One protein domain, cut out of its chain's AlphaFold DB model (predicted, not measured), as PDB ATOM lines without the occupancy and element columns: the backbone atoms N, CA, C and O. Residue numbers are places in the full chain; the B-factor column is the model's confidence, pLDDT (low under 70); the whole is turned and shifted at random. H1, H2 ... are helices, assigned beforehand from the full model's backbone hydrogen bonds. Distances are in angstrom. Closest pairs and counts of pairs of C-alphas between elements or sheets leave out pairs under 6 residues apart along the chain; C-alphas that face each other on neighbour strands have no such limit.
ATOM      1  N   THR A  95      53.142   5.439 -47.022       56.50
ATOM      2  CA  THR A  95      53.460   4.603 -48.186       56.50
ATOM      3  C   THR A  95      54.359   3.427 -47.793       56.50
ATOM      4  O   THR A  95      55.495   3.642 -47.397       56.50
ATOM      5  N   ASN A  96      53.850   2.195 -47.931       67.25
ATOM      6  CA  ASN A  96      54.537   0.907 -47.717       67.25
ATOM      7  C   ASN A  96      55.373   0.806 -46.424       67.25
ATOM      8  O   ASN A  96      56.596   0.960 -46.408       67.25
ATOM      9  N   SER A  97      54.694   0.440 -45.332       75.50
ATOM     10  CA  SER A  97      55.259   0.386 -43.975       75.50
ATOM     11  C   SER A  97      56.529  -0.462 -43.853       75.50
ATOM     12  O   SER A  97      57.441  -0.087 -43.118       75.50
ATOM     13  N   LYS A  98      56.638  -1.583 -44.580       84.25
ATOM     14  CA  LYS A  98      57.769  -2.514 -44.430       84.25
ATOM     15  C   LYS A  98      59.083  -1.930 -44.951       84.25
ATOM     16  O   LYS A  98      60.064  -1.915 -44.216       84.25
ATOM     17  N   THR A  99      59.110  -1.407 -46.177       81.06
ATOM     18  CA  THR A  99      60.327  -0.821 -46.768       81.06
ATOM     19  C   THR A  99      60.786   0.412 -46.001       81.06
ATOM     20  O   THR A  99      61.974   0.532 -45.711       81.06
ATOM     21  N   ASN A 100      59.854   1.275 -45.585       79.31
ATOM     22  CA  ASN A 100      60.185   2.458 -44.789       79.31
ATOM     23  C   ASN A 100      60.768   2.079 -43.429       79.31
ATOM     24  O   ASN A 100      61.695   2.735 -42.966       79.31
ATOM     25  N   THR A 101      60.285   0.994 -42.818       79.88
ATOM     26  CA  THR A 101      60.836   0.495 -41.552       79.88
ATOM     27  C   THR A 101      62.287   0.041 -41.722       79.88
ATOM     28  O   THR A 101      63.134   0.431 -40.925       79.88
ATOM     29  N   TYR A 102      62.619  -0.705 -42.783       85.12
ATOM     30  CA  TYR A 102      64.010  -1.107 -43.046       85.12
ATOM     31  C   TYR A 102      64.927   0.088 -43.336       85.12
ATOM     32  O   TYR A 102      66.045   0.153 -42.824       85.12
ATOM     33  N   VAL A 103      64.449   1.062 -44.113       82.12
ATOM     34  CA  VAL A 103      65.186   2.307 -44.379       82.12
ATOM     35  C   VAL A 103      65.404   3.091 -43.081       82.12
ATOM     36  O   VAL A 103      66.509   3.546 -42.810       82.12
ATOM     37  N   LEU A 104      64.393   3.185 -42.216       81.44
ATOM     38  CA  LEU A 104      64.510   3.872 -40.933       81.44
ATOM     39  C   LEU A 104      65.506   3.174 -39.994       81.44
ATOM     40  O   LEU A 104      66.344   3.838 -39.389       81.44
ATOM     41  N   ILE A 105      65.450   1.840 -39.907       85.12
ATOM     42  CA  ILE A 105      66.382   1.040 -39.097       85.12
ATOM     43  C   ILE A 105      67.817   1.224 -39.589       85.12
ATOM     44  O   ILE A 105      68.712   1.453 -38.780       85.12
ATOM     45  N   THR A 106      68.049   1.163 -40.904       84.44
ATOM     46  CA  THR A 106      69.395   1.341 -41.471       84.44
ATOM     47  C   THR A 106      69.922   2.754 -41.232       84.44
ATOM     48  O   THR A 106      71.048   2.903 -40.764       84.44
ATOM     49  N   ILE A 107      69.108   3.793 -41.447       82.06
ATOM     50  CA  ILE A 107      69.488   5.181 -41.140       82.06
ATOM     51  C   ILE A 107      69.832   5.340 -39.656       82.06
ATOM     52  O   ILE A 107      70.849   5.947 -39.324       82.06
ATOM     53  N   PHE A 108      69.022   4.771 -38.759       81.88
ATOM     54  CA  PHE A 108      69.276   4.817 -37.321       81.88
ATOM     55  C   PHE A 108      70.569   4.084 -36.941       81.88
ATOM     56  O   PHE A 108      71.369   4.602 -36.163       81.88
ATOM     57  N   GLN A 109      70.816   2.912 -37.527       87.25
ATOM     58  CA  GLN A 109      72.050   2.159 -37.328       87.25
ATOM     59  C   GLN A 109      73.273   2.972 -37.770       87.25
ATOM     60  O   GLN A 109      74.238   3.081 -37.014       87.25
ATOM     61  N   TYR A 110      73.226   3.596 -38.951       84.81
ATOM     62  CA  TYR A 110      74.301   4.471 -39.425       84.81
ATOM     63  C   TYR A 110      74.489   5.698 -38.529       84.81
ATOM     64  O   TYR A 110      75.625   6.044 -38.213       84.81
ATOM     65  N   ALA A 111      73.400   6.329 -38.079       80.12
ATOM     66  CA  ALA A 111      73.454   7.453 -37.148       80.12
ATOM     67  C   ALA A 111      74.157   7.073 -35.839       80.12
ATOM     68  O   ALA A 111      75.017   7.811 -35.364       80.12
ATOM     69  N   LEU A 112      73.830   5.902 -35.282       84.19
ATOM     70  CA  LEU A 112      74.438   5.391 -34.056       84.19
ATOM     71  C   LEU A 112      75.933   5.131 -34.247       84.19
ATOM     72  O   LEU A 112      76.736   5.538 -33.408       84.19
ATOM     73  N   VAL A 113      76.318   4.507 -35.363       89.00
ATOM     74  CA  VAL A 113      77.728   4.265 -35.696       89.00
ATOM     75  C   VAL A 113      78.483   5.588 -35.838       89.00
ATOM     76  O   VAL A 113      79.533   5.750 -35.221       89.00
ATOM     77  N   LEU A 114      77.942   6.557 -36.581       84.81
ATOM     78  CA  LEU A 114      78.556   7.879 -36.744       84.81
ATOM     79  C   LEU A 114      78.679   8.632 -35.418       84.81
ATOM     80  O   LEU A 114      79.706   9.262 -35.179       84.81
ATOM     81  N   LEU A 115      77.676   8.545 -34.543       84.75
ATOM     82  CA  LEU A 115      77.725   9.143 -33.210       84.75
ATOM     83  C   LEU A 115      78.835   8.508 -32.373       84.75
ATOM     84  O   LEU A 115      79.634   9.224 -31.777       84.75
ATOM     85  N   LEU A 116      78.923   7.177 -32.360       87.38
ATOM     86  CA  LEU A 116      79.933   6.452 -31.592       87.38
ATOM     87  C   LEU A 116      81.348   6.767 -32.098       87.38
ATOM     88  O   LEU A 116      82.224   7.097 -31.299       87.38
ATOM     89  N   PHE A 117      81.558   6.765 -33.417       91.69
ATOM     90  CA  PHE A 117      82.822   7.196 -34.017       91.69
ATOM     91  C   PHE A 117      83.128   8.668 -33.728       91.69
ATOM     92  O   PHE A 117      84.259   8.990 -33.374       91.69
ATOM     93  N   GLY A 118      82.138   9.557 -33.824       88.25
ATOM     94  CA  GLY A 118      82.292  10.979 -33.524       88.25
ATOM     95  C   GLY A 118      82.706  11.231 -32.073       88.25
ATOM     96  O   GLY A 118      83.602  12.034 -31.828       88.25
ATOM     97  N   VAL A 119      82.123  10.501 -31.119       85.69
ATOM     98  CA  VAL A 119      82.499  10.565 -29.698       85.69
ATOM     99  C   VAL A 119      83.927  10.071 -29.483       85.69
ATOM    100  O   VAL A 119      84.688  10.733 -28.782       85.69
ATOM    101  N   ILE A 120      84.322   8.953 -30.104       92.31
ATOM    102  CA  ILE A 120      85.695   8.431 -30.005       92.31
ATOM    103  C   ILE A 120      86.693   9.438 -30.582       92.31
ATOM    104  O   ILE A 120      87.664   9.785 -29.916       92.31
ATOM    105  N   ILE A 121      86.441   9.952 -31.789       93.75
ATOM    106  CA  ILE A 121      87.311  10.939 -32.440       93.75
ATOM    107  C   ILE A 121      87.385  12.219 -31.601       93.75
ATOM    108  O   ILE A 121      88.477  12.738 -31.384       93.75
ATOM    109  N   GLY A 122      86.253  12.701 -31.084       93.69
ATOM    110  CA  GLY A 122      86.190  13.875 -30.217       93.69
ATOM    111  C   GLY A 122      86.971  13.692 -28.916       93.69
ATOM    112  O   GLY A 122      87.731  14.578 -28.535       93.69
ATOM    113  N   LEU A 123      86.858  12.526 -28.272       90.06
ATOM    114  CA  LEU A 123      87.645  12.173 -27.086       90.06
ATOM    115  C   LEU A 123      89.139  12.104 -27.399       90.06
ATOM    116  O   LEU A 123      89.934  12.696 -26.675       90.06
ATOM    117  N   CYS A 124      89.532  11.428 -28.483       93.00
ATOM    118  CA  CYS A 124      90.932  11.328 -28.891       93.00
ATOM    119  C   CYS A 124      91.528  12.700 -29.228       93.00
ATOM    120  O   CYS A 124      92.620  13.027 -28.767       93.00
ATOM    121  N   CYS A 125      90.812  13.520 -29.999       94.75
ATOM    122  CA  CYS A 125      91.272  14.841 -30.413       94.75
ATOM    123  C   CYS A 125      91.299  15.822 -29.231       94.75
ATOM    124  O   CYS A 125      92.276  16.542 -29.054       94.75
ATOM    125  N   GLY A 126      90.282  15.788 -28.365       92.25
ATOM    126  CA  GLY A 126      90.240  16.573 -27.132       92.25
ATOM    127  C   GLY A 126      91.348  16.186 -26.149       92.25
ATOM    128  O   GLY A 126      91.985  17.066 -25.575       92.25
ATOM    129  N   ALA A 127      91.638  14.890 -26.004       86.75
ATOM    130  CA  ALA A 127      92.760  14.414 -25.200       86.75
ATOM    131  C   ALA A 127      94.106  14.861 -25.785       86.75
ATOM    132  O   ALA A 127      94.946  15.376 -25.051       86.75
ATOM    133  N   ALA A 128      94.299  14.730 -27.102       92.25
ATOM    134  CA  ALA A 128      95.508  15.196 -27.778       92.25
ATOM    135  C   ALA A 128      95.703  16.710 -27.608       92.25
ATOM    136  O   ALA A 128      96.795  17.152 -27.256       92.25
ATOM    137  N   LEU A 129      94.639  17.501 -27.782       89.44
ATOM    138  CA  LEU A 129      94.671  18.946 -27.570       89.44
ATOM    139  C   LEU A 129      95.000  19.287 -26.113       89.44
ATOM    140  O   LEU A 129      95.824  20.162 -25.870       89.44
ATOM    141  N   GLY A 130      94.420  18.561 -25.153       86.00
ATOM    142  CA  GLY A 130      94.728  18.705 -23.731       86.00
ATOM    143  C   GLY A 130      96.197  18.419 -23.409       86.00
ATOM    144  O   GLY A 130      96.814  19.172 -22.661       86.00
ATOM    145  N   ILE A 131      96.786  17.386 -24.022       86.31
ATOM    146  CA  ILE A 131      98.214  17.061 -23.875       86.31
ATOM    147  C   ILE A 131      99.089  18.159 -24.491       86.31
ATOM    148  O   ILE A 131     100.059  18.584 -23.868       86.31
ATOM    149  N   ILE A 132      98.745  18.658 -25.681       89.25
ATOM    150  CA  ILE A 132      99.479  19.763 -26.318       89.25
ATOM    151  C   ILE A 132      99.429  21.008 -25.432       89.25
ATOM    152  O   ILE A 132     100.462  21.622 -25.192       89.25
ATOM    153  N   HIS A 133      98.256  21.348 -24.894       85.06
ATOM    154  CA  HIS A 133      98.094  22.486 -23.989       85.06
ATOM    155  C   HIS A 133      98.879  22.323 -22.682       85.06
ATOM    156  O   HIS A 133      99.327  23.312 -22.110       85.06
ATOM    157  N   PHE A 134      99.045  21.086 -22.212       80.19
ATOM    158  CA  PHE A 134      99.873  20.770 -21.052       80.19
ATOM    159  C   PHE A 134     101.374  20.930 -21.347       80.19
ATOM    160  O   PHE A 134     102.117  21.407 -20.495       80.19
ATOM    161  N   ILE A 135     101.824  20.554 -22.549       87.69
ATOM    162  CA  ILE A 135     103.233  20.662 -22.966       87.69
ATOM    163  C   ILE A 135     103.605  22.113 -23.303       87.69
ATOM    164  O   ILE A 135     104.701  22.567 -22.970       87.69
ATOM    165  N   VAL A 136     102.706  22.855 -23.953       88.94
ATOM    166  CA  VAL A 136     102.887  24.276 -24.276       88.94
ATOM    167  C   VAL A 136     102.545  25.096 -23.035       88.94
ATOM    168  O   VAL A 136     101.445  25.621 -22.884       88.94
ATOM    169  N   VAL A 137     103.503  25.175 -22.114       69.06
ATOM    170  CA  VAL A 137     103.390  25.971 -20.889       69.06
ATOM    171  C   VAL A 137     103.196  27.442 -21.267       69.06
ATOM    172  O   VAL A 137     104.126  28.102 -21.723       69.06
ATOM    173  N   ILE A 138     101.980  27.959 -21.074       71.06
ATOM    174  CA  ILE A 138     101.703  29.397 -21.126       71.06
ATOM    175  C   ILE A 138     102.289  29.996 -19.836       71.06
ATOM    176  O   ILE A 138     101.780  29.667 -18.761       71.06
ATOM    177  N   PRO A 139     103.337  30.841 -19.898       67.25
ATOM    178  CA  PRO A 139     104.167  31.155 -18.730       67.25
ATOM    179  C   PRO A 139     103.473  31.847 -17.544       67.25
ATOM    180  O   PRO A 139     104.051  31.849 -16.466       67.25
ATOM    181  N   ASP A 140     102.252  32.373 -17.682       71.94
ATOM    182  CA  ASP A 140     101.615  33.193 -16.632       71.94
ATOM    183  C   ASP A 140     100.197  32.765 -16.208       71.94
ATOM    184  O   ASP A 140      99.579  33.424 -15.372       71.94
ATOM    185  N   MET A 141      99.662  31.642 -16.708       65.56
ATOM    186  CA  MET A 141      98.371  31.121 -16.232       65.56
ATOM    187  C   MET A 141      98.530  29.789 -15.504       65.56
ATOM    188  O   MET A 141      98.658  28.728 -16.112       65.56
ATOM    189  N   LYS A 142      98.441  29.843 -14.171       67.38
ATOM    190  CA  LYS A 142      98.269  28.661 -13.321       67.38
ATOM    191  C   LYS A 142      96.853  28.117 -13.505       67.38
ATOM    192  O   LYS A 142      95.940  28.467 -12.760       67.38
ATOM    193  N   PHE A 143      96.655  27.269 -14.508       61.81
ATOM    194  CA  PHE A 143      95.475  26.413 -14.561       61.81
ATOM    195  C   PHE A 143      95.611  25.337 -13.479       61.81
ATOM    196  O   PHE A 143      96.169  24.269 -13.721       61.81
ATOM    197  N   ASP A 144      95.094  25.613 -12.280       70.38
ATOM    198  CA  ASP A 144      94.865  24.586 -11.259       70.38
ATOM    199  C   ASP A 144      93.700  23.700 -11.717       70.38
ATOM    200  O   ASP A 144      92.549  23.830 -11.290       70.38
ATOM    201  N   ILE A 145      93.989  22.776 -12.633       68.00
ATOM    202  CA  ILE A 145      93.103  21.647 -12.897       68.00
ATOM    203  C   ILE A 145      93.155  20.800 -11.631       68.00
ATOM    204  O   ILE A 145      94.037  19.961 -11.454       68.00
ATOM    205  N   SER A 146      92.232  21.076 -10.706       74.06
ATOM    206  CA  SER A 146      92.158  20.372  -9.433       74.06
ATOM    207  C   SER A 146      92.138  18.872  -9.708       74.06
ATOM    208  O   SER A 146      91.224  18.365 -10.361       74.06
ATOM    209  N   PHE A 147      93.138  18.154  -9.198       72.06
ATOM    210  CA  PHE A 147      93.276  16.697  -9.314       72.06
ATOM    211  C   PHE A 147      91.990  15.951  -8.893       72.06
ATOM    212  O   PHE A 147      91.690  14.849  -9.358       72.06
ATOM    213  N   SER A 148      91.164  16.606  -8.073       75.81
ATOM    214  CA  SER A 148      89.805  16.208  -7.707       75.81
ATOM    215  C   SER A 148      88.883  15.950  -8.906       75.81
ATOM    216  O   SER A 148      88.070  15.033  -8.839       75.81
ATOM    217  N   PHE A 149      89.000  16.701 -10.008       77.25
ATOM    218  CA  PHE A 149      88.188  16.510 -11.215       77.25
ATOM    219  C   PHE A 149      88.511  15.179 -11.905       77.25
ATOM    220  O   PHE A 149      87.605  14.398 -12.197       77.25
ATOM    221  N   PHE A 150      89.800  14.860 -12.058       76.44
ATOM    222  CA  PHE A 150      90.252  13.569 -12.588       76.44
ATOM    223  C   PHE A 150      89.864  12.406 -11.676       76.44
ATOM    224  O   PHE A 150      89.401  11.373 -12.158       76.44
ATOM    225  N   LYS A 151      89.974  12.579 -10.353       81.81
ATOM    226  CA  LYS A 151      89.528  11.571  -9.383       81.81
ATOM    227  C   LYS A 151      88.015  11.332  -9.466       81.81
ATOM    228  O   LYS A 151      87.572  10.193  -9.339       81.81
ATOM    229  N   ARG A 152      87.223  12.376  -9.745       79.00
ATOM    230  CA  ARG A 152      85.771  12.268  -9.951       79.00
ATOM    231  C   ARG A 152      85.436  11.525 -11.240       79.00
ATOM    232  O   ARG A 152      84.640  10.597 -11.194       79.00
ATOM    233  N   ILE A 153      86.081  11.867 -12.358       77.69
ATOM    234  CA  ILE A 153      85.906  11.156 -13.638       77.69
ATOM    235  C   ILE A 153      86.326   9.692 -13.511       77.69
ATOM    236  O   ILE A 153      85.587   8.814 -13.940       77.69
ATOM    237  N   SER A 154      87.457   9.413 -12.866       76.12
ATOM    238  CA  SER A 154      87.920   8.048 -12.595       76.12
ATOM    239  C   SER A 154      86.912   7.262 -11.742       76.12
ATOM    240  O   SER A 154      86.584   6.120 -12.062       76.12
ATOM    241  N   SER A 155      86.313   7.903 -10.733       80.75
ATOM    242  CA  SER A 155      85.229   7.305  -9.944       80.75
ATOM    243  C   SER A 155      83.964   7.022 -10.764       80.75
ATOM    244  O   SER A 155      83.238   6.098 -10.412       80.75
ATOM    245  N   TYR A 156      83.690   7.781 -11.831       73.56
ATOM    246  CA  TYR A 156      82.594   7.500 -12.769       73.56
ATOM    247  C   TYR A 156      82.976   6.459 -13.836       73.56
ATOM    248  O   TYR A 156      82.100   5.749 -14.320       73.56
ATOM    249  N   MET A 157      84.265   6.335 -14.186       61.38
ATOM    250  CA  MET A 157      84.781   5.290 -15.084       61.38
ATOM    251  C   MET A 157      84.863   3.912 -14.424       61.38
ATOM    252  O   MET A 157      84.848   2.908 -15.135       61.38
ATOM    253  N   HIS A 158      84.816   3.837 -13.089       64.69
ATOM    254  CA  HIS A 158      84.244   2.681 -12.396       64.69
ATOM    255  C   HIS A 158      82.731   2.629 -12.655       64.69
ATOM    256  O   HIS A 158      81.917   2.670 -11.733       64.69
ATOM    257  N   LEU A 159      82.340   2.539 -13.931       55.91
ATOM    258  CA  LEU A 159      80.991   2.145 -14.276       55.91
ATOM    259  C   LEU A 159      80.747   0.812 -13.557       55.91
ATOM    260  O   LEU A 159      81.564  -0.110 -13.704       55.91
ATOM    261  N   PRO A 160      79.662   0.689 -12.769       53.91
ATOM    262  CA  PRO A 160      79.246  -0.616 -12.281       53.91
ATOM    263  C   PRO A 160      79.150  -1.484 -13.523       53.91
ATOM    264  O   PRO A 160      78.554  -1.015 -14.492       53.91
TER     265      PRO A 160
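This is residues 95 to 160 of the 322 residues of an uncharacterized protein of Zygotorulaspora mrakii (UniProt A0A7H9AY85). One long, nearly straight helix, H1, makes the length of this open model, and a loop at its far end folds the printed part back to a short helix, H2, which stays clear of H1. The gap between the two helices is empty. The printed part has 66 residues with two named helices, H1 then H2, and no named strand; the class is all helix. It is extended, with a radius of gyration of the C-alphas of 20.4 A and spans of 65 by 30 by 14 A.

H1, residues 97 to 135, begins at C-alpha 97 (55.259, 0.386, -43.975) and measures 56.2 A. H2, residues 147 to 157, measures 15.3 A and ends at C-alpha 157 (84.781, 5.290, -15.084).

H1 and H2 are apart. In both, every O i to N i+4 pair is within hydrogen-bond range.

The C-alphas farthest apart, those of Asn 96 and Asp 140, are 65.0 A apart. The printed part has no cut. The link from H1 to H2, 11 residues, is long. Twelve residues have pLDDT under 70, among them 141 to 143 and 157 to 160.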